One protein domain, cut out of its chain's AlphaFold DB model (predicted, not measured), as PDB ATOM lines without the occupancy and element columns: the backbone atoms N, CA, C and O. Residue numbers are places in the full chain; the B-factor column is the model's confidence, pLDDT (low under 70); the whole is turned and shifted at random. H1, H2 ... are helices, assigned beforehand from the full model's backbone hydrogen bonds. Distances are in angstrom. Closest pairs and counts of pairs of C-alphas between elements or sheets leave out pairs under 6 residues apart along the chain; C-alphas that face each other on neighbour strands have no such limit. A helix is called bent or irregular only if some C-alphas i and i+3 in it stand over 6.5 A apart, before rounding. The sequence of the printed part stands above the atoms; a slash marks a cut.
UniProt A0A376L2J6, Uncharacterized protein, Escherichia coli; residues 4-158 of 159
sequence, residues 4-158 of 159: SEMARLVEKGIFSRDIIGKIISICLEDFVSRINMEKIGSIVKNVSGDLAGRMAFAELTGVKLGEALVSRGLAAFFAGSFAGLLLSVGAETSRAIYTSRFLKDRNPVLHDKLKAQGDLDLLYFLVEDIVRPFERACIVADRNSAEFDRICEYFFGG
ATOM      1  N   SER A   4      64.686  27.170 295.199       53.72
ATOM      2  CA  SER A   4      63.361  27.598 295.675       53.72
ATOM      3  C   SER A   4      62.709  26.668 296.718       53.72
ATOM      4  O   SER A   4      61.871  27.107 297.506       53.72
ATOM      5  N   GLU A   5      63.080  25.385 296.764       57.47
ATOM      6  CA  GLU A   5      62.586  24.430 297.771       57.47
ATOM      7  C   GLU A   5      63.314  24.615 299.104       57.47
ATOM      8  O   GLU A   5      62.668  24.699 300.146       57.47
ATOM      9  N   MET A   6      64.635  24.808 299.056       57.00
ATOM     10  CA  MET A   6      65.440  25.172 300.227       57.00
ATOM     11  C   MET A   6      65.053  26.535 300.792       57.00
ATOM     12  O   MET A   6      64.903  26.661 302.002       57.00
ATOM     13  N   ALA A   7      64.835  27.540 299.936       55.50
ATOM     14  CA  ALA A   7      64.412  28.866 300.381       55.50
ATOM     15  C   ALA A   7      63.091  28.813 301.167       55.50
ATOM     16  O   ALA A   7      63.010  29.410 302.232       55.50
ATOM     17  N   ARG A   8      62.103  28.018 300.724       59.31
ATOM     18  CA  ARG A   8      60.840  27.816 301.463       59.31
ATOM     19  C   ARG A   8      61.011  27.087 302.794       59.31
ATOM     20  O   ARG A   8      60.219  27.320 303.702       59.31
ATOM     21  N   LEU A   9      61.993  26.192 302.916       59.16
ATOM     22  CA  LEU A   9      62.322  25.567 304.199       59.16
ATOM     23  C   LEU A   9      62.982  26.595 305.129       59.16
ATOM     24  O   LEU A   9      62.547  26.743 306.267       59.16
ATOM     25  N   VAL A  10      63.931  27.387 304.625       56.91
ATOM     26  CA  VAL A  10      64.586  28.478 305.370       56.91
ATOM     27  C   VAL A  10      63.575  29.523 305.871       56.91
ATOM     28  O   VAL A  10      63.597  29.883 307.046       56.91
ATOM     29  N   GLU A  11      62.637  29.947 305.020       52.56
ATOM     30  CA  GLU A  11      61.584  30.927 305.344       52.56
ATOM     31  C   GLU A  11      60.601  30.431 306.421       52.56
ATOM     32  O   GLU A  11      60.003  31.229 307.138       52.56
ATOM     33  N   LYS A  12      60.452  29.108 306.577       55.06
ATOM     34  CA  LYS A  12      59.528  28.472 307.533       55.06
ATOM     35  C   LYS A  12      60.054  28.377 308.968       55.06
ATOM     36  O   LYS A  12      59.401  27.764 309.809       55.06
ATOM     37  N   GLY A  13      61.207  28.968 309.277       57.00
ATOM     38  CA  GLY A  13      61.767  28.909 310.627       57.00
ATOM     39  C   GLY A  13      62.272  27.508 310.973       57.00
ATOM     40  O   GLY A  13      61.894  26.943 311.993       57.00
ATOM     41  N   ILE A  14      63.148  26.962 310.125       65.00
ATOM     42  CA  ILE A  14      63.858  25.668 310.252       65.00
ATOM     43  C   ILE A  14      64.502  25.378 311.616       65.00
ATOM     44  O   ILE A  14      64.777  24.223 311.921       65.00
ATOM     45  N   PHE A  15      64.698  26.398 312.449       67.75
ATOM     46  CA  PHE A  15      65.226  26.278 313.808       67.75
ATOM     47  C   PHE A  15      64.175  26.405 314.905       67.75
ATOM     48  O   PHE A  15      64.519  26.582 316.076       67.75
ATOM     49  N   SER A  16      62.890  26.351 314.561       79.81
ATOM     50  CA  SER A  16      61.862  26.350 315.586       79.81
ATOM     51  C   SER A  16      62.028  25.111 316.457       79.81
ATOM     52  O   SER A  16      62.294  24.000 315.984       79.81
ATOM     53  N   ARG A  17      61.865  25.311 317.764       83.19
ATOM     54  CA  ARG A  17      61.902  24.226 318.746       83.19
ATOM     55  C   ARG A  17      60.928  23.105 318.373       83.19
ATOM     56  O   ARG A  17      61.238  21.942 318.603       83.19
ATOM     57  N   ASP A  18      59.811  23.453 317.743       87.62
ATOM     58  CA  ASP A  18      58.790  22.509 317.296       87.62
ATOM     59  C   ASP A  18      59.269  21.641 316.125       87.62
ATOM     60  O   ASP A  18      59.099  20.423 316.163       87.62
ATOM     61  N   ILE A  19      59.916  22.225 315.106       87.25
ATOM     62  CA  ILE A  19      60.445  21.462 313.962       87.25
ATOM     63  C   ILE A  19      61.587  20.553 314.411       87.25
ATOM     64  O   ILE A  19      61.566  19.358 314.113       87.25
ATOM     65  N   ILE A  20      62.551  21.079 315.172       89.38
ATOM     66  CA  ILE A  20      63.674  20.276 315.676       89.38
ATOM     67  C   ILE A  20      63.163  19.167 316.599       89.38
ATOM     68  O   ILE A  20      63.561  18.011 316.454       89.38
ATOM     69  N   GLY A  21      62.228  19.490 317.498       91.38
ATOM     70  CA  GLY A  21      61.595  18.515 318.383       91.38
ATOM     71  C   GLY A  21      60.884  17.412 317.605       91.38
ATOM     72  O   GLY A  21      61.041  16.237 317.932       91.38
ATOM     73  N   LYS A  22      60.180  17.766 316.525       93.44
ATOM     74  CA  LYS A  22      59.509  16.804 315.647       93.44
ATOM     75  C   LYS A  22      60.494  15.870 314.941       93.44
ATOM     76  O   LYS A  22      60.259  14.666 314.926       93.44
ATOM     77  N   ILE A  23      61.595  16.391 314.390       93.00
ATOM     78  CA  ILE A  23      62.615  15.556 313.728       93.00
ATOM     79  C   ILE A  23      63.226  14.581 314.740       93.00
ATOM     80  O   ILE A  23      63.294  13.383 314.469       93.00
ATOM     81  N   ILE A  24      63.618  15.076 315.921       94.12
ATOM     82  CA  ILE A  24      64.186  14.247 316.992       94.12
ATOM     83  C   ILE A  24      63.179  13.179 317.435       94.12
ATOM     84  O   ILE A  24      63.558  12.018 317.546       94.12
ATOM     85  N   SER A  25      61.904  13.535 317.619       95.00
ATOM     86  CA  SER A  25      60.840  12.581 317.967       95.00
ATOM     87  C   SER A  25      60.760  11.436 316.960       95.00
ATOM     88  O   SER A  25      60.895  10.281 317.348       95.00
ATOM     89  N   ILE A  26      60.643  11.751 315.664       94.56
ATOM     90  CA  ILE A  26      60.544  10.741 314.597       94.56
ATOM     91  C   ILE A  26      61.773   9.819 314.589       94.56
ATOM     92  O   ILE A  26      61.643   8.613 314.374       94.56
ATOM     93  N   CYS A  27      62.968  10.364 314.841       93.06
ATOM     94  CA  CYS A  27      64.198   9.571 314.896       93.06
ATOM     95  C   CYS A  27      64.244   8.635 316.112       93.06
ATOM     96  O   CYS A  27      64.773   7.529 316.018       93.06
ATOM     97  N   LEU A  28      63.705   9.070 317.253       93.44
ATOM     98  CA  LEU A  28      63.744   8.316 318.506       93.44
ATOM     99  C   LEU A  28      62.603   7.306 318.648       93.44
ATOM    100  O   LEU A  28      62.739   6.367 319.429       93.44
ATOM    101  N   GLU A  29      61.506   7.460 317.906       91.56
ATOM    102  CA  GLU A  29      60.351   6.553 317.956       91.56
ATOM    103  C   GLU A  29      60.742   5.085 317.749       91.56
ATOM    104  O   GLU A  29      60.304   4.222 318.510       91.56
ATOM    105  N   ASP A  30      61.595   4.793 316.757       88.75
ATOM    106  CA  ASP A  30      62.033   3.418 316.484       88.75
ATOM    107  C   ASP A  30      62.843   2.855 317.659       88.75
ATOM    108  O   ASP A  30      62.562   1.761 318.147       88.75
ATOM    109  N   PHE A  31      63.772   3.649 318.197       90.81
ATOM    110  CA  PHE A  31      64.566   3.273 319.365       90.81
ATOM    111  C   PHE A  31      63.692   2.984 320.587       90.81
ATOM    112  O   PHE A  31      63.810   1.917 321.188       90.81
ATOM    113  N   VAL A  32      62.780   3.898 320.927       89.62
ATOM    114  CA  VAL A  32      61.884   3.751 322.082       89.62
ATOM    115  C   VAL A  32      60.979   2.529 321.926       89.62
ATOM    116  O   VAL A  32      60.740   1.825 322.902       89.62
ATOM    117  N   SER A  33      60.524   2.225 320.707       89.56
ATOM    118  CA  SER A  33      59.665   1.060 320.451       89.56
ATOM    119  C   SER A  33      60.357  -0.291 320.677       89.56
ATOM    120  O   SER A  33      59.690  -1.287 320.947       89.56
ATOM    121  N   ARG A  34      61.693  -0.328 320.588       90.06
ATOM    122  CA  ARG A  34      62.508  -1.546 320.739       90.06
ATOM    123  C   ARG A  34      62.898  -1.824 322.184       90.06
ATOM    124  O   ARG A  34      63.384  -2.909 322.494       90.06
ATOM    125  N   ILE A  35      62.704  -0.850 323.065       86.25
ATOM    126  CA  ILE A  35      63.077  -0.950 324.464       86.25
ATOM    127  C   ILE A  35      62.162  -1.924 325.206       86.25
ATOM    128  O   ILE A  35      60.946  -1.741 325.286       86.25
ATOM    129  N   ASN A  36      62.773  -2.915 325.855       84.50
ATOM    130  CA  ASN A  36      62.075  -3.748 326.817       84.50
ATOM    131  C   ASN A  36      61.961  -3.023 328.171       84.50
ATOM    132  O   ASN A  36      62.872  -3.050 329.003       84.50
ATOM    133  N   MET A  37      60.812  -2.386 328.395       75.94
ATOM    134  CA  MET A  37      60.543  -1.623 329.620       75.94
ATOM    135  C   MET A  37      60.562  -2.483 330.894       75.94
ATOM    136  O   MET A  37      60.944  -1.983 331.952       75.94
ATOM    137  N   GLU A  38      60.206  -3.771 330.818       74.44
ATOM    138  CA  GLU A  38      60.258  -4.679 331.974       74.44
ATOM    139  C   GLU A  38      61.704  -4.924 332.419       74.44
ATOM    140  O   GLU A  38      62.009  -4.895 333.616       74.44
ATOM    141  N   LYS A  39      62.616  -5.090 331.452       70.88
ATOM    142  CA  LYS A  39      64.049  -5.236 331.728       70.88
ATOM    143  C   LYS A  39      64.635  -3.952 332.300       70.88
ATOM    144  O   LYS A  39      65.260  -4.017 333.359       70.88
ATOM    145  N   ILE A  40      64.345  -2.789 331.706       65.19
ATOM    146  CA  ILE A  40      64.766  -1.479 332.244       65.19
ATOM    147  C   ILE A  40      64.296  -1.276 333.684       65.19
ATOM    148  O   ILE A  40      65.098  -0.889 334.537       65.19
ATOM    149  N   GLY A  41      63.039  -1.603 333.993       61.19
ATOM    150  CA  GLY A  41      62.508  -1.491 335.354       61.19
ATOM    151  C   GLY A  41      63.270  -2.336 336.385       61.19
ATOM    152  O   GLY A  41      63.347  -1.965 337.559       61.19
ATOM    153  N   SER A  42      63.876  -3.451 335.962       58.34
ATOM    154  CA  SER A  42      64.729  -4.283 336.819       58.34
ATOM    155  C   SER A  42      66.149  -3.722 337.000       58.34
ATOM    156  O   SER A  42      66.719  -3.859 338.082       58.34
ATOM    157  N   ILE A  43      66.686  -3.009 336.003       54.66
ATOM    158  CA  ILE A  43      68.023  -2.389 336.031       54.66
ATOM    159  C   ILE A  43      68.055  -1.172 336.960       54.66
ATOM    160  O   ILE A  43      68.994  -1.024 337.739       54.66
ATOM    161  N   VAL A  44      66.987  -0.363 336.995       52.62
ATOM    162  CA  VAL A  44      66.854   0.797 337.910       52.62
ATOM    163  C   VAL A  44      66.970   0.396 339.393       52.62
ATOM    164  O   VAL A  44      67.345   1.209 340.244       52.62
ATOM    165  N   LYS A  45      66.706  -0.874 339.730       51.28
ATOM    166  CA  LYS A  45      66.877  -1.390 341.098       51.28
ATOM    167  C   LYS A  45      68.345  -1.610 341.485       51.28
ATOM    168  O   LYS A  45      68.637  -1.532 342.676       51.28
ATOM    169  N   ASN A  46      69.239  -1.818 340.514       50.31
ATOM    170  CA  ASN A  46      70.638  -2.219 340.728       50.31
ATOM    171  C   ASN A  46      71.674  -1.150 340.319       50.31
ATOM    172  O   ASN A  46      72.872  -1.373 340.478       50.31
ATOM    173  N   VAL A  47      71.239   0.008 339.811       53.19
ATOM    174  CA  VAL A  47      72.117   1.134 339.449       53.19
ATOM    175  C   VAL A  47      72.614   1.851 340.709       53.19
ATOM    176  O   VAL A  47      71.822   2.349 341.509       53.19
ATOM    177  N   SER A  48      73.936   1.939 340.868       50.22
ATOM    178  CA  SER A  48      74.642   2.586 341.988       50.22
ATOM    179  C   SER A  48      74.698   4.123 341.893       50.22
ATOM    180  O   SER A  48      75.652   4.736 342.370       50.22
ATOM    181  N   GLY A  49      73.725   4.746 341.223       54.94
ATOM    182  CA  GLY A  49      73.609   6.199 341.062       54.94
ATOM    183  C   GLY A  49      72.786   6.854 342.177       54.94
ATOM    184  O   GLY A  49      71.995   6.187 342.848       54.94
ATOM    185  N   ASP A  50      72.970   8.166 342.365       52.56
ATOM    186  CA  ASP A  50      72.291   8.965 343.393       52.56
ATOM    187  C   ASP A  50      70.752   8.831 343.331       52.56
ATOM    188  O   ASP A  50      70.159   8.599 342.271       52.56
ATOM    189  N   LEU A  51      70.094   8.967 344.485       47.53
ATOM    190  CA  LEU A  51      68.674   8.659 344.711       47.53
ATOM    191  C   LEU A  51      67.734   9.359 343.708       47.53
ATOM    192  O   LEU A  51      66.722   8.783 343.303       47.53
ATOM    193  N   ALA A  52      68.104  10.561 343.257       47.59
ATOM    194  CA  ALA A  52      67.369  11.338 342.261       47.59
ATOM    195  C   ALA A  52      67.331  10.675 340.870       47.59
ATOM    196  O   ALA A  52      66.293  10.694 340.206       47.59
ATOM    197  N   GLY A  53      68.424  10.028 340.446       49.31
ATOM    198  CA  GLY A  53      68.472   9.283 339.184       49.31
ATOM    199  C   GLY A  53      67.547   8.067 339.217       49.31
ATOM    200  O   GLY A  53      66.794   7.825 338.278       49.31
ATOM    201  N   ARG A  54      67.508   7.353 340.349       52.28
ATOM    202  CA  ARG A  54      66.631   6.186 340.535       52.28
ATOM    203  C   ARG A  54      65.145   6.548 340.431       52.28
ATOM    204  O   ARG A  54      64.392   5.811 339.801       52.28
ATOM    205  N   MET A  55      64.725   7.678 341.002       48.59
ATOM    206  CA  MET A  55      63.327   8.135 340.943       48.59
ATOM    207  C   MET A  55      62.927   8.632 339.548       48.59
ATOM    208  O   MET A  55      61.834   8.316 339.085       48.59
ATOM    209  N   ALA A  56      63.827   9.330 338.846       53.59
ATOM    210  CA  ALA A  56      63.565   9.826 337.496       53.59
ATOM    211  C   ALA A  56      63.308   8.697 336.481       53.59
ATOM    212  O   ALA A  56      62.491   8.880 335.584       53.59
ATOM    213  N   PHE A  57      63.966   7.537 336.634       51.97
ATOM    214  CA  PHE A  57      63.787   6.382 335.744       51.97
ATOM    215  C   PHE A  57      62.719   5.378 336.221       51.97
ATOM    216  O   PHE A  57      62.075   4.748 335.384       51.97
ATOM    217  N   ALA A  58      62.472   5.248 337.532       50.56
ATOM    218  CA  ALA A  58      61.476   4.315 338.082       50.56
ATOM    219  C   ALA A  58      60.017   4.666 337.722       50.56
ATOM    220  O   ALA A  58      59.153   3.791 337.747       50.56
ATOM    221  N   GLU A  59      59.742   5.924 337.369       54.03
ATOM    222  CA  GLU A  59      58.414   6.381 336.936       54.03
ATOM    223  C   GLU A  59      58.219   6.401 335.409       54.03
ATOM    224  O   GLU A  59      57.157   6.828 334.932       54.03
ATOM    225  N   LEU A  60      59.225   5.986 334.627       59.41
ATOM    226  CA  LEU A  60      59.175   6.072 333.170       59.41
ATOM    227  C   LEU A  60      58.320   4.954 332.578       59.41
ATOM    228  O   LEU A  60      58.690   3.784 332.554       59.41
ATOM    229  N   THR A  61      57.179   5.346 332.024       65.38
ATOM    230  CA  THR A  61      56.497   4.583 330.977       65.38
ATOM    231  C   THR A  61      57.181   4.848 329.630       65.38
ATOM    232  O   THR A  61      57.917   5.827 329.492       65.38
ATOM    233  N   GLY A  62      56.911   4.029 328.606       62.94
ATOM    234  CA  GLY A  62      57.472   4.245 327.261       62.94
ATOM    235  C   GLY A  62      57.186   5.647 326.691       62.94
ATOM    236  O   GLY A  62      58.039   6.229 326.029       62.94
ATOM    237  N   VAL A  63      56.031   6.239 327.030       68.56
ATOM    238  CA  VAL A  63      55.660   7.611 326.632       68.56
ATOM    239  C   VAL A  63      56.544   8.658 327.321       68.56
ATOM    240  O   VAL A  63      57.155   9.482 326.644       68.56
ATOM    241  N   LYS A  64      56.686   8.590 328.653       76.38
ATOM    242  CA  LYS A  64      57.533   9.527 329.415       76.38
ATOM    243  C   LYS A  64      59.009   9.423 329.019       76.38
ATOM    244  O   LYS A  64      59.728  10.419 329.038       76.38
ATOM    245  N   LEU A  65      59.456   8.221 328.653       78.88
ATOM    246  CA  LEU A  65      60.805   7.988 328.153       78.88
ATOM    247  C   LEU A  65      61.042   8.727 326.831       78.88
ATOM    248  O   LEU A  65      62.037   9.439 326.703       78.88
ATOM    249  N   GLY A  66      60.120   8.592 325.873       82.81
ATOM    250  CA  GLY A  66      60.186   9.311 324.601       82.81
ATOM    251  C   GLY A  66      60.260  10.826 324.803       82.81
ATOM    252  O   GLY A  66      61.165  11.473 324.277       82.81
ATOM    253  N   GLU A  67      59.384  11.383 325.643       86.31
ATOM    254  CA  GLU A  67      59.376  12.816 325.971       86.31
ATOM    255  C   GLU A  67      60.692  13.286 326.612       86.31
ATOM    256  O   GLU A  67      61.237  14.327 326.230       86.31
ATOM    257  N   ALA A  68      61.242  12.511 327.552       83.81
ATOM    258  CA  ALA A  68      62.503  12.834 328.215       83.81
ATOM    259  C   ALA A  68      63.688  12.834 327.236       83.81
ATOM    260  O   ALA A  68      64.515  13.752 327.266       83.81
ATOM    261  N   LEU A  69      63.760  11.842 326.340       86.81
ATOM    262  CA  LEU A  69      64.811  11.766 325.325       86.81
ATOM    263  C   LEU A  69      64.697  12.905 324.305       86.81
ATOM    264  O   LEU A  69      65.710  13.530 323.990       86.81
ATOM    265  N   VAL A  70      63.483  13.235 323.853       90.88
ATOM    266  CA  VAL A  70      63.243  14.388 322.966       90.88
ATOM    267  C   VAL A  70      63.650  15.691 323.652       90.88
ATOM    268  O   VAL A  70      64.364  16.499 323.060       90.88
ATOM    269  N   SER A  71      63.261  15.889 324.915       88.62
ATOM    270  CA  SER A  71      63.624  17.075 325.699       88.62
ATOM    271  C   SER A  71      65.142  17.222 325.847       88.62
ATOM    272  O   SER A  71      65.692  18.303 325.623       88.62
ATOM    273  N   ARG A  72      65.845  16.120 326.141       86.19
ATOM    274  CA  ARG A  72      67.312  16.098 326.232       86.19
ATOM    275  C   ARG A  72      67.975  16.357 324.879       86.19
ATOM    276  O   ARG A  72      68.949  17.104 324.830       86.19
ATOM    277  N   GLY A  73      67.445  15.790 323.796       86.75
ATOM    278  CA  GLY A  73      67.917  16.044 322.433       86.75
ATOM    279  C   GLY A  73      67.757  17.511 322.030       86.75
ATOM    280  O   GLY A  73      68.698  18.113 321.524       86.75
ATOM    281  N   LEU A  74      66.606  18.118 322.339       88.50
ATOM    282  CA  LEU A  74      66.372  19.552 322.148       88.50
ATOM    283  C   LEU A  74      67.360  20.398 322.955       88.50
ATOM    284  O   LEU A  74      67.953  21.329 322.415       88.50
ATOM    285  N   ALA A  75      67.556  20.075 324.235       86.94
ATOM    286  CA  ALA A  75      68.512  20.782 325.082       86.94
ATOM    287  C   ALA A  75      69.941  20.682 324.523       86.94
ATOM    288  O   ALA A  75      70.625  21.698 324.440       86.94
ATOM    289  N   ALA A  76      70.368  19.496 324.080       86.75
ATOM    290  CA  ALA A  76      71.675  19.291 323.457       86.75
ATOM    291  C   ALA A  76      71.828  20.086 322.150       86.75
ATOM    292  O   ALA A  76      72.864  20.710 321.936       86.75
ATOM    293  N   PHE A  77      70.791  20.113 321.306       85.69
ATOM    294  CA  PHE A  77      70.794  20.881 320.060       85.69
ATOM    295  C   PHE A  77      70.977  22.382 320.310       85.69
ATOM    296  O   PHE A  77      71.855  23.001 319.715       85.69
ATOM    297  N   PHE A  78      70.184  22.960 321.218       83.56
ATOM    298  CA  PHE A  78      70.217  24.402 321.499       83.56
ATOM    299  C   PHE A  78      71.378  24.835 322.403       83.56
ATOM    300  O   PHE A  78      71.775  25.996 322.353       83.56
ATOM    301  N   ALA A  79      71.939  23.928 323.208       82.94
ATOM    302  CA  ALA A  79      73.194  24.171 323.920       82.94
ATOM    303  C   ALA A  79      74.418  24.079 322.990       82.94
ATOM    304  O   ALA A  79      75.460  24.665 323.280       82.94
ATOM    305  N   GLY A  80      74.305  23.340 321.881       69.62
ATOM    306  CA  GLY A  80      75.347  23.222 320.868       69.62
ATOM    307  C   GLY A  80      75.490  24.486 320.016       69.62
ATOM    308  O   GLY A  80      74.520  25.169 319.694       69.62
ATOM    309  N   SER A  81      76.714  24.772 319.564       55.97
ATOM    310  CA  SER A  81      77.036  25.933 318.716       55.97
ATOM    311  C   SER A  81      76.340  25.939 317.340       55.97
ATOM    312  O   SER A  81      76.465  26.909 316.598       55.97
ATOM    313  N   PHE A  82      75.601  24.882 316.976       54.75
ATOM    314  CA  PHE A  82      74.945  24.732 315.671       54.75
ATOM    315  C   PHE A  82      73.765  25.676 315.441       54.75
ATOM    316  O   PHE A  82      73.496  26.007 314.288       54.75
ATOM    317  N   ALA A  83      73.110  26.171 316.498       54.03
ATOM    318  CA  ALA A  83      71.986  27.099 316.352       54.03
ATOM    319  C   ALA A  83      72.367  28.420 315.643       54.03
ATOM    320  O   ALA A  83      71.492  29.093 315.107       54.03
ATOM    321  N   GLY A  84      73.659  28.785 315.608       51.47
ATOM    322  CA  GLY A  84      74.145  30.036 315.010       51.47
ATOM    323  C   GLY A  84      75.105  29.898 313.820       51.47
ATOM    324  O   GLY A  84      75.572  30.918 313.325       51.47
ATOM    325  N   LEU A  85      75.440  28.680 313.369       53.69
ATOM    326  CA  LEU A  85      76.539  28.436 312.411       53.69
ATOM    327  C   LEU A  85      76.103  28.113 310.971       53.69
ATOM    328  O   LEU A  85      76.949  27.744 310.152       53.69
ATOM    329  N   LEU A  86      74.821  28.271 310.626       59.56
ATOM    330  CA  LEU A  86      74.390  28.240 309.225       59.56
ATOM    331  C   LEU A  86      74.844  29.536 308.519       59.56
ATOM    332  O   LEU A  86      74.111  30.515 308.403       59.56
ATOM    333  N   LEU A  87      76.128  29.572 308.150       52.16
ATOM    334  CA  LEU A  87      76.822  30.739 307.606       52.16
ATOM    335  C   LEU A  87      76.731  30.837 306.071       52.16
ATOM    336  O   LEU A  87      77.189  31.834 305.513       52.16
ATOM    337  N   SER A  88      76.164  29.845 305.358       58.19
ATOM    338  CA  SER A  88      75.984  29.962 303.900       58.19
ATOM    339  C   SER A  88      74.938  29.005 303.311       58.19
ATOM    340  O   SER A  88      75.098  27.783 303.303       58.19
ATOM    341  N   VAL A  89      73.931  29.587 302.651       56.34
ATOM    342  CA  VAL A  89      72.832  28.894 301.944       56.34
ATOM    343  C   VAL A  89      73.326  27.773 300.999       56.34
ATOM    344  O   VAL A  89      72.637  26.771 300.801       56.34
ATOM    345  N   GLY A  90      74.536  27.885 300.434       58.09
ATOM    346  CA  GLY A  90      75.115  26.892 299.514       58.09
ATOM    347  C   GLY A  90      75.733  25.648 300.174       58.09
ATOM    348  O   GLY A  90      75.502  24.525 299.710       58.09
ATOM    349  N   ALA A  91      76.500  25.813 301.258       66.88
ATOM    350  CA  ALA A  91      77.139  24.684 301.948       66.88
ATOM    351  C   ALA A  91      76.097  23.779 302.624       66.88
ATOM    352  O   ALA A  91      76.209  22.553 302.631       66.88
ATOM    353  N   GLU A  92      75.035  24.395 303.127       71.38
ATOM    354  CA  GLU A  92      73.962  23.738 303.868       71.38
ATOM    355  C   GLU A  92      73.032  22.968 302.945       71.38
ATOM    356  O   GLU A  92      72.671  21.839 303.253       71.38
ATOM    357  N   THR A  93      72.736  23.521 301.763       71.44
ATOM    358  CA  THR A  93      72.003  22.804 300.712       71.44
ATOM    359  C   THR A  93      72.737  21.525 300.316       71.44
ATOM    360  O   THR A  93      72.124  20.465 300.198       71.44
ATOM    361  N   SER A  94      74.061  21.592 300.152       78.94
ATOM    362  CA  SER A  94      74.862  20.405 299.835       78.94
ATOM    363  C   SER A  94      74.811  19.386 300.973       78.94
ATOM    364  O   SER A  94      74.532  18.212 300.727       78.94
ATOM    365  N   ARG A  95      75.011  19.827 302.224       82.69
ATOM    366  CA  ARG A  95      74.954  18.952 303.404       82.69
ATOM    367  C   ARG A  95      73.579  18.297 303.569       82.69
ATOM    368  O   ARG A  95      73.527  17.087 303.754       82.69
ATOM    369  N   ALA A  96      72.492  19.047 303.404       86.69
ATOM    370  CA  ALA A  96      71.121  18.538 303.433       86.69
ATOM    371  C   ALA A  96      70.906  17.407 302.415       86.69
ATOM    372  O   ALA A  96      70.446  16.324 302.774       86.69
ATOM    373  N   ILE A  97      71.308  17.622 301.155       87.81
ATOM    374  CA  ILE A  97      71.177  16.612 300.093       87.81
ATOM    375  C   ILE A  97      72.007  15.370 300.412       87.81
ATOM    376  O   ILE A  97      71.504  14.252 300.295       87.81
ATOM    377  N   TYR A  98      73.288  15.546 300.749       90.31
ATOM    378  CA  TYR A  98      74.183  14.415 300.983       90.31
ATOM    379  C   TYR A  98      73.741  13.611 302.200       90.31
ATOM    380  O   TYR A  98      73.621  12.392 302.098       90.31
ATOM    381  N   THR A  99      73.436  14.267 303.319       91.88
ATOM    382  CA  THR A  99      72.991  13.569 304.523       91.88
ATOM    383  C   THR A  99      71.649  12.867 304.305       91.88
ATOM    384  O   THR A  99      71.532  11.711 304.703       91.88
ATOM    385  N   SER A 100      70.676  13.481 303.616       93.75
ATOM    386  CA  SER A 100      69.413  12.809 303.254       93.75
ATOM    387  C   SER A 100      69.660  11.544 302.415       93.75
ATOM    388  O   SER A 100      69.132  10.475 302.728       93.75
ATOM    389  N   ARG A 101      70.541  11.609 301.402       94.69
ATOM    390  CA  ARG A 101      70.908  10.424 300.602       94.69
ATOM    391  C   ARG A 101      71.564   9.338 301.449       94.69
ATOM    392  O   ARG A 101      71.133   8.191 301.398       94.69
ATOM    393  N   PHE A 102      72.556   9.695 302.262       95.00
ATOM    394  CA  PHE A 102      73.212   8.725 303.139       95.00
ATOM    395  C   PHE A 102      72.254   8.138 304.176       95.00
ATOM    396  O   PHE A 102      72.436   6.988 304.573       95.00
ATOM    397  N   LEU A 103      71.261   8.908 304.635       94.94
ATOM    398  CA  LEU A 103      70.199   8.410 305.503       94.94
ATOM    399  C   LEU A 103      69.346   7.375 304.769       94.94
ATOM    400  O   LEU A 103      69.103   6.307 305.316       94.94
ATOM    401  N   LYS A 104      68.954   7.647 303.521       96.12
ATOM    402  CA  LYS A 104      68.195   6.700 302.699       96.12
ATOM    403  C   LYS A 104      68.922   5.368 302.520       96.12
ATOM    404  O   LYS A 104      68.297   4.319 302.631       96.12
ATOM    405  N   ASP A 105      70.228   5.415 302.270       94.38
ATOM    406  CA  ASP A 105      71.026   4.210 302.031       94.38
ATOM    407  C   ASP A 105      71.160   3.340 303.292       94.38
ATOM    408  O   ASP A 105      71.156   2.113 303.207       94.38
ATOM    409  N   ARG A 106      71.274   3.962 304.475       91.12
ATOM    410  CA  ARG A 106      71.501   3.245 305.744       91.12
ATOM    411  C   ARG A 106      70.227   2.919 306.525       91.12
ATOM    412  O   ARG A 106      70.208   1.935 307.257       91.12
ATOM    413  N   ASN A 107      69.202   3.758 306.415       92.25
ATOM    414  CA  ASN A 107      67.930   3.642 307.120       92.25
ATOM    415  C   ASN A 107      66.791   4.207 306.243       92.25
ATOM    416  O   ASN A 107      66.285   5.308 306.496       92.25
ATOM    417  N   PRO A 108      66.377   3.466 305.196       93.38
ATOM    418  CA  PRO A 108      65.344   3.920 304.266       93.38
ATOM    419  C   PRO A 108      63.999   4.168 304.960       93.38
ATOM    420  O   PRO A 108      63.274   5.080 304.577       93.38
ATOM    421  N   VAL A 109      63.694   3.421 306.027       92.56
ATOM    422  CA  VAL A 109      62.453   3.584 306.798       92.56
ATOM    423  C   VAL A 109      62.407   4.946 307.493       92.56
ATOM    424  O   VAL A 109      61.402   5.649 307.393       92.56
ATOM    425  N   LEU A 110      63.485   5.346 308.179       93.94
ATOM    426  CA  LEU A 110      63.553   6.662 308.820       93.94
ATOM    427  C   LEU A 110      63.550   7.793 307.785       93.94
ATOM    428  O   LEU A 110      62.835   8.780 307.965       93.94
ATOM    429  N   HIS A 111      64.294   7.628 306.688       95.56
ATOM    430  CA  HIS A 111      64.270   8.574 305.572       95.56
ATOM    431  C   HIS A 111      62.838   8.807 305.071       95.56
ATOM    432  O   HIS A 111      62.389   9.950 304.995       95.56
ATOM    433  N   ASP A 112      62.098   7.738 304.774       95.56
ATOM    434  CA  ASP A 112      60.755   7.848 304.204       95.56
ATOM    435  C   ASP A 112      59.756   8.459 305.198       95.56
ATOM    436  O   ASP A 112      58.924   9.281 304.803       95.56
ATOM    437  N   LYS A 113      59.879   8.147 306.499       94.75
ATOM    438  CA  LYS A 113      59.086   8.793 307.562       94.75
ATOM    439  C   LYS A 113      59.319  10.300 307.613       94.75
ATOM    440  O   LYS A 113      58.359  11.065 307.661       94.75
ATOM    441  N   LEU A 114      60.579  10.735 307.598       93.81
ATOM    442  CA  LEU A 114      60.925  12.156 307.639       93.81
ATOM    443  C   LEU A 114      60.471  12.877 306.366       93.81
ATOM    444  O   LEU A 114      59.867  13.949 306.438       93.81
ATOM    445  N   LYS A 115      60.678  12.252 305.206       93.50
ATOM    446  CA  LYS A 115      60.252  12.793 303.918       93.50
ATOM    447  C   LYS A 115      58.742  13.005 303.842       93.50
ATOM    448  O   LYS A 115      58.277  14.072 303.440       93.50
ATOM    449  N   ALA A 116      57.965  12.027 304.309       93.19
ATOM    450  CA  ALA A 116      56.506  12.112 304.365       93.19
ATOM    451  C   ALA A 116      55.989  13.241 305.280       93.19
ATOM    452  O   ALA A 116      54.835  13.647 305.164       93.19
ATOM    453  N   GLN A 117      56.829  13.778 306.170       91.12
ATOM    454  CA  GLN A 117      56.485  14.854 307.102       91.12
ATOM    455  C   GLN A 117      56.841  16.256 306.580       91.12
ATOM    456  O   GLN A 117      56.969  17.189 307.374       91.12
ATOM    457  N   GLY A 118      56.941  16.413 305.257       87.44
ATOM    458  CA  GLY A 118      57.235  17.686 304.596       87.44
ATOM    459  C   GLY A 118      58.721  17.873 304.309       87.44
ATOM    460  O   GLY A 118      59.264  18.929 304.621       87.44
ATOM    461  N   ASP A 119      59.356  16.836 303.754       88.62
ATOM    462  CA  ASP A 119      60.779  16.801 303.396       88.62
ATOM    463  C   ASP A 119      61.718  17.070 304.590       88.62
ATOM    464  O   ASP A 119      62.775  17.694 304.463       88.62
ATOM    465  N   LEU A 120      61.344  16.582 305.785       91.56
ATOM    466  CA  LEU A 120      62.181  16.711 306.985       91.56
ATOM    467  C   LEU A 120      63.484  15.908 306.882       91.56
ATOM    468  O   LEU A 120      64.411  16.153 307.654       91.56
ATOM    469  N   ASP A 121      63.589  14.982 305.926       92.75
ATOM    470  CA  ASP A 121      64.827  14.256 305.636       92.75
ATOM    471  C   ASP A 121      65.955  15.219 305.236       92.75
ATOM    472  O   ASP A 121      67.117  14.989 305.567       92.75
ATOM    473  N   LEU A 122      65.610  16.350 304.614       90.12
ATOM    474  CA  LEU A 122      66.556  17.406 304.261       90.12
ATOM    475  C   LEU A 122      67.035  18.214 305.470       90.12
ATOM    476  O   LEU A 122      68.064  18.871 305.379       90.12
ATOM    477  N   LEU A 123      66.317  18.177 306.594       89.00
ATOM    478  CA  LEU A 123      66.678  18.876 307.832       89.00
ATOM    479  C   LEU A 123      67.350  17.961 308.853       89.00
ATOM    480  O   LEU A 123      67.908  18.438 309.838       89.00
ATOM    481  N   TYR A 124      67.349  16.651 308.614       91.06
ATOM    482  CA  TYR A 124      67.955  15.669 309.507       91.06
ATOM    483  C   TYR A 124      69.441  15.957 309.791       91.06
ATOM    484  O   TYR A 124      69.902  15.713 310.903       91.06
ATOM    485  N   PHE A 125      70.188  16.555 308.850       88.94
ATOM    486  CA  PHE A 125      71.597  16.926 309.072       88.94
ATOM    487  C   PHE A 125      71.812  17.868 310.268       88.94
ATOM    488  O   PHE A 125      72.922  17.924 310.795       88.94
ATOM    489  N   LEU A 126      70.778  18.610 310.686       86.81
ATOM    490  CA  LEU A 126      70.819  19.483 311.859       86.81
ATOM    491  C   LEU A 126      70.934  18.677 313.156       86.81
ATOM    492  O   LEU A 126      71.567  19.127 314.106       86.81
ATOM    493  N   VAL A 127      70.330  17.490 313.198       89.94
ATOM    494  CA  VAL A 127      70.230  16.665 314.410       89.94
ATOM    495  C   VAL A 127      70.977  15.340 314.298       89.94
ATOM    496  O   VAL A 127      71.002  14.594 315.271       89.94
ATOM    497  N   GLU A 128      71.597  15.046 313.150       91.88
ATOM    498  CA  GLU A 128      72.292  13.784 312.861       91.88
ATOM    499  C   GLU A 128      73.222  13.363 314.005       91.88
ATOM    500  O   GLU A 128      73.113  12.244 314.499       91.88
ATOM    501  N   ASP A 129      74.074  14.265 314.495       89.31
ATOM    502  CA  ASP A 129      75.037  13.948 315.559       89.31
ATOM    503  C   ASP A 129      74.363  13.584 316.897       89.31
ATOM    504  O   ASP A 129      74.925  12.835 317.695       89.31
ATOM    505  N   ILE A 130      73.138  14.067 317.127       90.19
ATOM    506  CA  ILE A 130      72.335  13.783 318.325       90.19
ATOM    507  C   ILE A 130      71.626  12.434 318.187       90.19
ATOM    508  O   ILE A 130      71.585  11.659 319.141       90.19
ATOM    509  N   VAL A 131      71.052  12.145 317.015       92.81
ATOM    510  CA  VAL A 131      70.146  10.995 316.827       92.81
ATOM    511  C   VAL A 131      70.849   9.731 316.324       92.81
ATOM    512  O   VAL A 131      70.396   8.617 316.594       92.81
ATOM    513  N   ARG A 132      72.005   9.863 315.663       92.56
ATOM    514  CA  ARG A 132      72.742   8.742 315.061       92.56
ATOM    515  C   ARG A 132      73.177   7.646 316.046       92.56
ATOM    516  O   ARG A 132      73.171   6.479 315.641       92.56
ATOM    517  N   PRO A 133      73.536   7.927 317.316       91.88
ATOM    518  CA  PRO A 133      73.767   6.869 318.302       91.88
ATOM    519  C   PRO A 133      72.544   5.960 318.506       91.88
ATOM    520  O   PRO A 133      72.704   4.743 318.590       91.88
ATOM    521  N   PHE A 134      71.334   6.526 318.504       91.62
ATOM    522  CA  PHE A 134      70.085   5.779 318.672       91.62
ATOM    523  C   PHE A 134      69.751   4.940 317.435       91.62
ATOM    524  O   PHE A 134      69.379   3.775 317.567       91.62
ATOM    525  N   GLU A 135      69.974   5.469 316.229       91.50
ATOM    526  CA  GLU A 135      69.854   4.682 314.992       91.50
ATOM    527  C   GLU A 135      70.805   3.483 314.985       91.50
ATOM    528  O   GLU A 135      70.412   2.367 314.645       91.50
ATOM    529  N   ARG A 136      72.062   3.684 315.406       91.75
ATOM    530  CA  ARG A 136      73.030   2.584 315.519       91.75
ATOM    531  C   ARG A 136      72.581   1.540 316.535       91.75
ATOM    532  O   ARG A 136      72.743   0.354 316.264       91.75
ATOM    533  N   ALA A 137      72.003   1.961 317.659       91.44
ATOM    534  CA  ALA A 137      71.437   1.039 318.636       91.44
ATOM    535  C   ALA A 137      70.287   0.210 318.035       91.44
ATOM    536  O   ALA A 137      70.241  -0.996 318.255       91.44
ATOM    537  N   CYS A 138      69.430   0.798 317.192       91.12
ATOM    538  CA  CYS A 138      68.372   0.055 316.489       91.12
ATOM    539  C   CYS A 138      68.936  -1.031 315.556       91.12
ATOM    540  O   CYS A 138      68.421  -2.145 315.538       91.12
ATOM    541  N   ILE A 139      70.048  -0.759 314.861       90.38
ATOM    542  CA  ILE A 139      70.739  -1.772 314.038       90.38
ATOM    543  C   ILE A 139      71.258  -2.929 314.905       90.38
ATOM    544  O   ILE A 139      71.236  -4.083 314.471       90.38
ATOM    545  N   VAL A 140      71.742  -2.643 316.120       93.06
ATOM    546  CA  VAL A 140      72.119  -3.698 317.075       93.06
ATOM    547  C   VAL A 140      70.880  -4.478 317.505       93.06
ATOM    548  O   VAL A 140      70.928  -5.703 317.495       93.06
ATOM    549  N   ALA A 141      69.761  -3.807 317.788       91.12
ATOM    550  CA  ALA A 141      68.505  -4.457 318.170       91.12
ATOM    551  C   ALA A 141      68.005  -5.452 317.110       91.12
ATOM    552  O   ALA A 141      67.585  -6.550 317.466       91.12
ATOM    553  N   ASP A 142      68.110  -5.101 315.822       89.50
ATOM    554  CA  ASP A 142      67.726  -5.974 314.701       89.50
ATOM    555  C   ASP A 142      68.574  -7.253 314.607       89.50
ATOM    556  O   ASP A 142      68.125  -8.264 314.067       89.50
ATOM    557  N   ARG A 143      69.815  -7.220 315.107       92.38
ATOM    558  CA  ARG A 143      70.775  -8.332 315.004       92.38
ATOM    559  C   ARG A 143      70.897  -9.134 316.293       92.38
ATOM    560  O   ARG A 143      71.119 -10.340 316.248       92.38
ATOM    561  N   ASN A 144      70.821  -8.451 317.430       92.94
ATOM    562  CA  ASN A 144      71.103  -8.980 318.753       92.94
ATOM    563  C   ASN A 144      70.357  -8.165 319.821       92.94
ATOM    564  O   ASN A 144      70.885  -7.216 320.405       92.94
ATOM    565  N   SER A 145      69.122  -8.572 320.108       90.06
ATOM    566  CA  SER A 145      68.279  -7.914 321.109       90.06
ATOM    567  C   SER A 145      68.876  -7.946 322.519       90.06
ATOM    568  O   SER A 145      68.705  -6.991 323.265       90.06
ATOM    569  N   ALA A 146      69.640  -8.982 322.880       89.81
ATOM    570  CA  ALA A 146      70.292  -9.061 324.190       89.81
ATOM    571  C   ALA A 146      71.442  -8.050 324.344       89.81
ATOM    572  O   ALA A 146      71.676  -7.525 325.431       89.81
ATOM    573  N   GLU A 147      72.179  -7.776 323.267       91.12
ATOM    574  CA  GLU A 147      73.215  -6.739 323.261       91.12
ATOM    575  C   GLU A 147      72.607  -5.337 323.244       91.12
ATOM    576  O   GLU A 147      73.096  -4.454 323.944       91.12
ATOM    577  N   PHE A 148      71.505  -5.148 322.519       91.88
ATOM    578  CA  PHE A 148      70.726  -3.918 322.606       91.88
ATOM    579  C   PHE A 148      70.209  -3.668 324.024       91.88
ATOM    580  O   PHE A 148      70.390  -2.566 324.539       91.88
ATOM    581  N   ASP A 149      69.650  -4.692 324.678       87.94
ATOM    582  CA  ASP A 149      69.213  -4.595 326.069       87.94
ATOM    583  C   ASP A 149      70.373  -4.112 326.947       87.94
ATOM    584  O   ASP A 149      70.205  -3.105 327.625       87.94
ATOM    585  N   ARG A 150      71.568  -4.723 326.832       85.50
ATOM    586  CA  ARG A 150      72.805  -4.287 327.523       85.50
ATOM    587  C   ARG A 150      73.142  -2.816 327.288       85.50
ATOM    588  O   ARG A 150      73.454  -2.107 328.240       85.50
ATOM    589  N   ILE A 151      73.083  -2.350 326.039       86.56
ATOM    590  CA  ILE A 151      73.315  -0.936 325.696       86.56
ATOM    591  C   ILE A 151      72.317  -0.038 326.434       86.56
ATOM    592  O   ILE A 151      72.715   0.979 327.005       86.56
ATOM    593  N   CYS A 152      71.036  -0.417 326.455       84.06
ATOM    594  CA  CYS A 152      70.019   0.301 327.211       84.06
ATOM    595  C   CYS A 152      70.320   0.287 328.717       84.06
ATOM    596  O   CYS A 152      70.183   1.330 329.352       84.06
ATOM    597  N   GLU A 153      70.777  -0.833 329.289       77.56
ATOM    598  CA  GLU A 153      71.114  -0.895 330.721       77.56
ATOM    599  C   GLU A 153      72.215   0.103 331.091       77.56
ATOM    600  O   GLU A 153      72.065   0.824 332.074       77.56
ATOM    601  N   TYR A 154      73.282   0.197 330.289       77.50
ATOM    602  CA  TYR A 154      74.353   1.177 330.508       77.50
ATOM    603  C   TYR A 154      73.847   2.615 330.361       77.50
ATOM    604  O   TYR A 154      74.003   3.438 331.265       77.50
ATOM    605  N   PHE A 155      73.152   2.893 329.255       78.00
ATOM    606  CA  PHE A 155      72.660   4.231 328.938       78.00
ATOM    607  C   PHE A 155      71.701   4.778 330.008       78.00
ATOM    608  O   PHE A 155      71.823   5.933 330.421       78.00
ATOM    609  N   PHE A 156      70.766   3.953 330.486       73.62
ATOM    610  CA  PHE A 156      69.826   4.337 331.544       73.62
ATOM    611  C   PHE A 156      70.412   4.193 332.952       73.62
ATOM    612  O   PHE A 156      69.937   4.841 333.883       73.62
ATOM    613  N   GLY A 157      71.465   3.388 333.109       64.69
ATOM    614  CA  GLY A 157      72.225   3.255 334.346       64.69
ATOM    615  C   GLY A 157      73.172   4.419 334.639       64.69
ATOM    616  O   GLY A 157      73.706   4.492 335.743       64.69
ATOM    617  N   GLY A 158      73.346   5.350 333.695       56.56
ATOM    618  CA  GLY A 158      74.143   6.562 333.888       56.56
ATOM    619  C   GLY A 158      75.658   6.347 333.823       56.56
ATOM    620  O   GLY A 158      76.388   7.146 334.412       56.56
TER     621      GLY A 158
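Overview. This is residues 4 to 158 of the 159 residues of an uncharacterized protein of Escherichia coli (UniProt A0A376L2J6). An elongated cluster of helices has the kinked helix H2 in its middle, with H5, H8 and H9 packed round it. At one end H7 packs on H8 and H1 lies near H7; at the other end H10 folds back from H9 onto H3, with H4 nearby. The printed part has 155 residues, with ten named helices, H1 to H10 in chain order, no named strand, and the class all helix. It is compact, with a radius of gyration of the C-alphas of 17.0 A, and spans 54 by 32 by 21 A.

Arrangement. H1, residues 4 to 11, is close to but not clearly touching H7, residues 89 to 106; the closest C-alphas, of Met 6 and Thr 93, are 7.0 A apart. H2, residues 17 to 34, and H9, residues 128 to 143, are the hubs, touching three helices each. They touch each other at a shallow tilt of 16 degrees, the same way, closest at C-alphas 31 and 138, 5.8 A. H2 touches H5, residues 62 to 79, at a steep tilt of 44 degrees, opposite ways, closest at Ser 25 and Val 70, 5.8 A between C-alphas. With residues 23 to 27 alone H2 touches H8, residues 108 to 116, closest at C-alphas 27 and 110, 6.8 A. H3, residues 37 to 43, touches H10, residues 145 to 157, closest at C-alphas 43 and 153, 6.3 A. H4, residues 51 to 58, touches no helix but is near H5. H6, residues 81 to 84, touches no helix. H7 touches H8 with residues 100 to 104 alone, closest at C-alphas 104 and 111, 5.2 A. H9 and H10 form a helical hairpin, opposite ways at a steep tilt of 39 degrees, closest at C-alphas 141 and 148, 5.0 A. Every O i to N i+4 pair is within hydrogen-bond range in H1, H3, H4, H5, H7, H8 and H10, 12 of 14 in H2 and 9 of 12 in H9; H6 is too short for such a pair.

Along the chain. H1 begins at C-alpha 4 (63.361, 27.598, 295.675). H2 is 25.9 A long, with a kink of 39 degrees near residue 27, and is only just irregular: C-alphas 27 and 30 are 6.7 A apart. H5 is 25.6 A long and H7 26.0 A. H9, 22.3 A, is irregular, with C-alphas 130 and 133 7.1 A apart. H10, 17.8 A, ends at C-alpha 157 (72.225, 3.255, 334.346).

Size, cuts and confidence. The farthest C-alphas, of Ser 4 and Asn 46, are 54.5 A apart. The printed part has no cut. The link from H8 to H9, 11 residues, is long. Mean pLDDT of the printed part is 78.1; residues 4 to 15, 40 to 63, 80 to 91 and 157 to 158 are under 70.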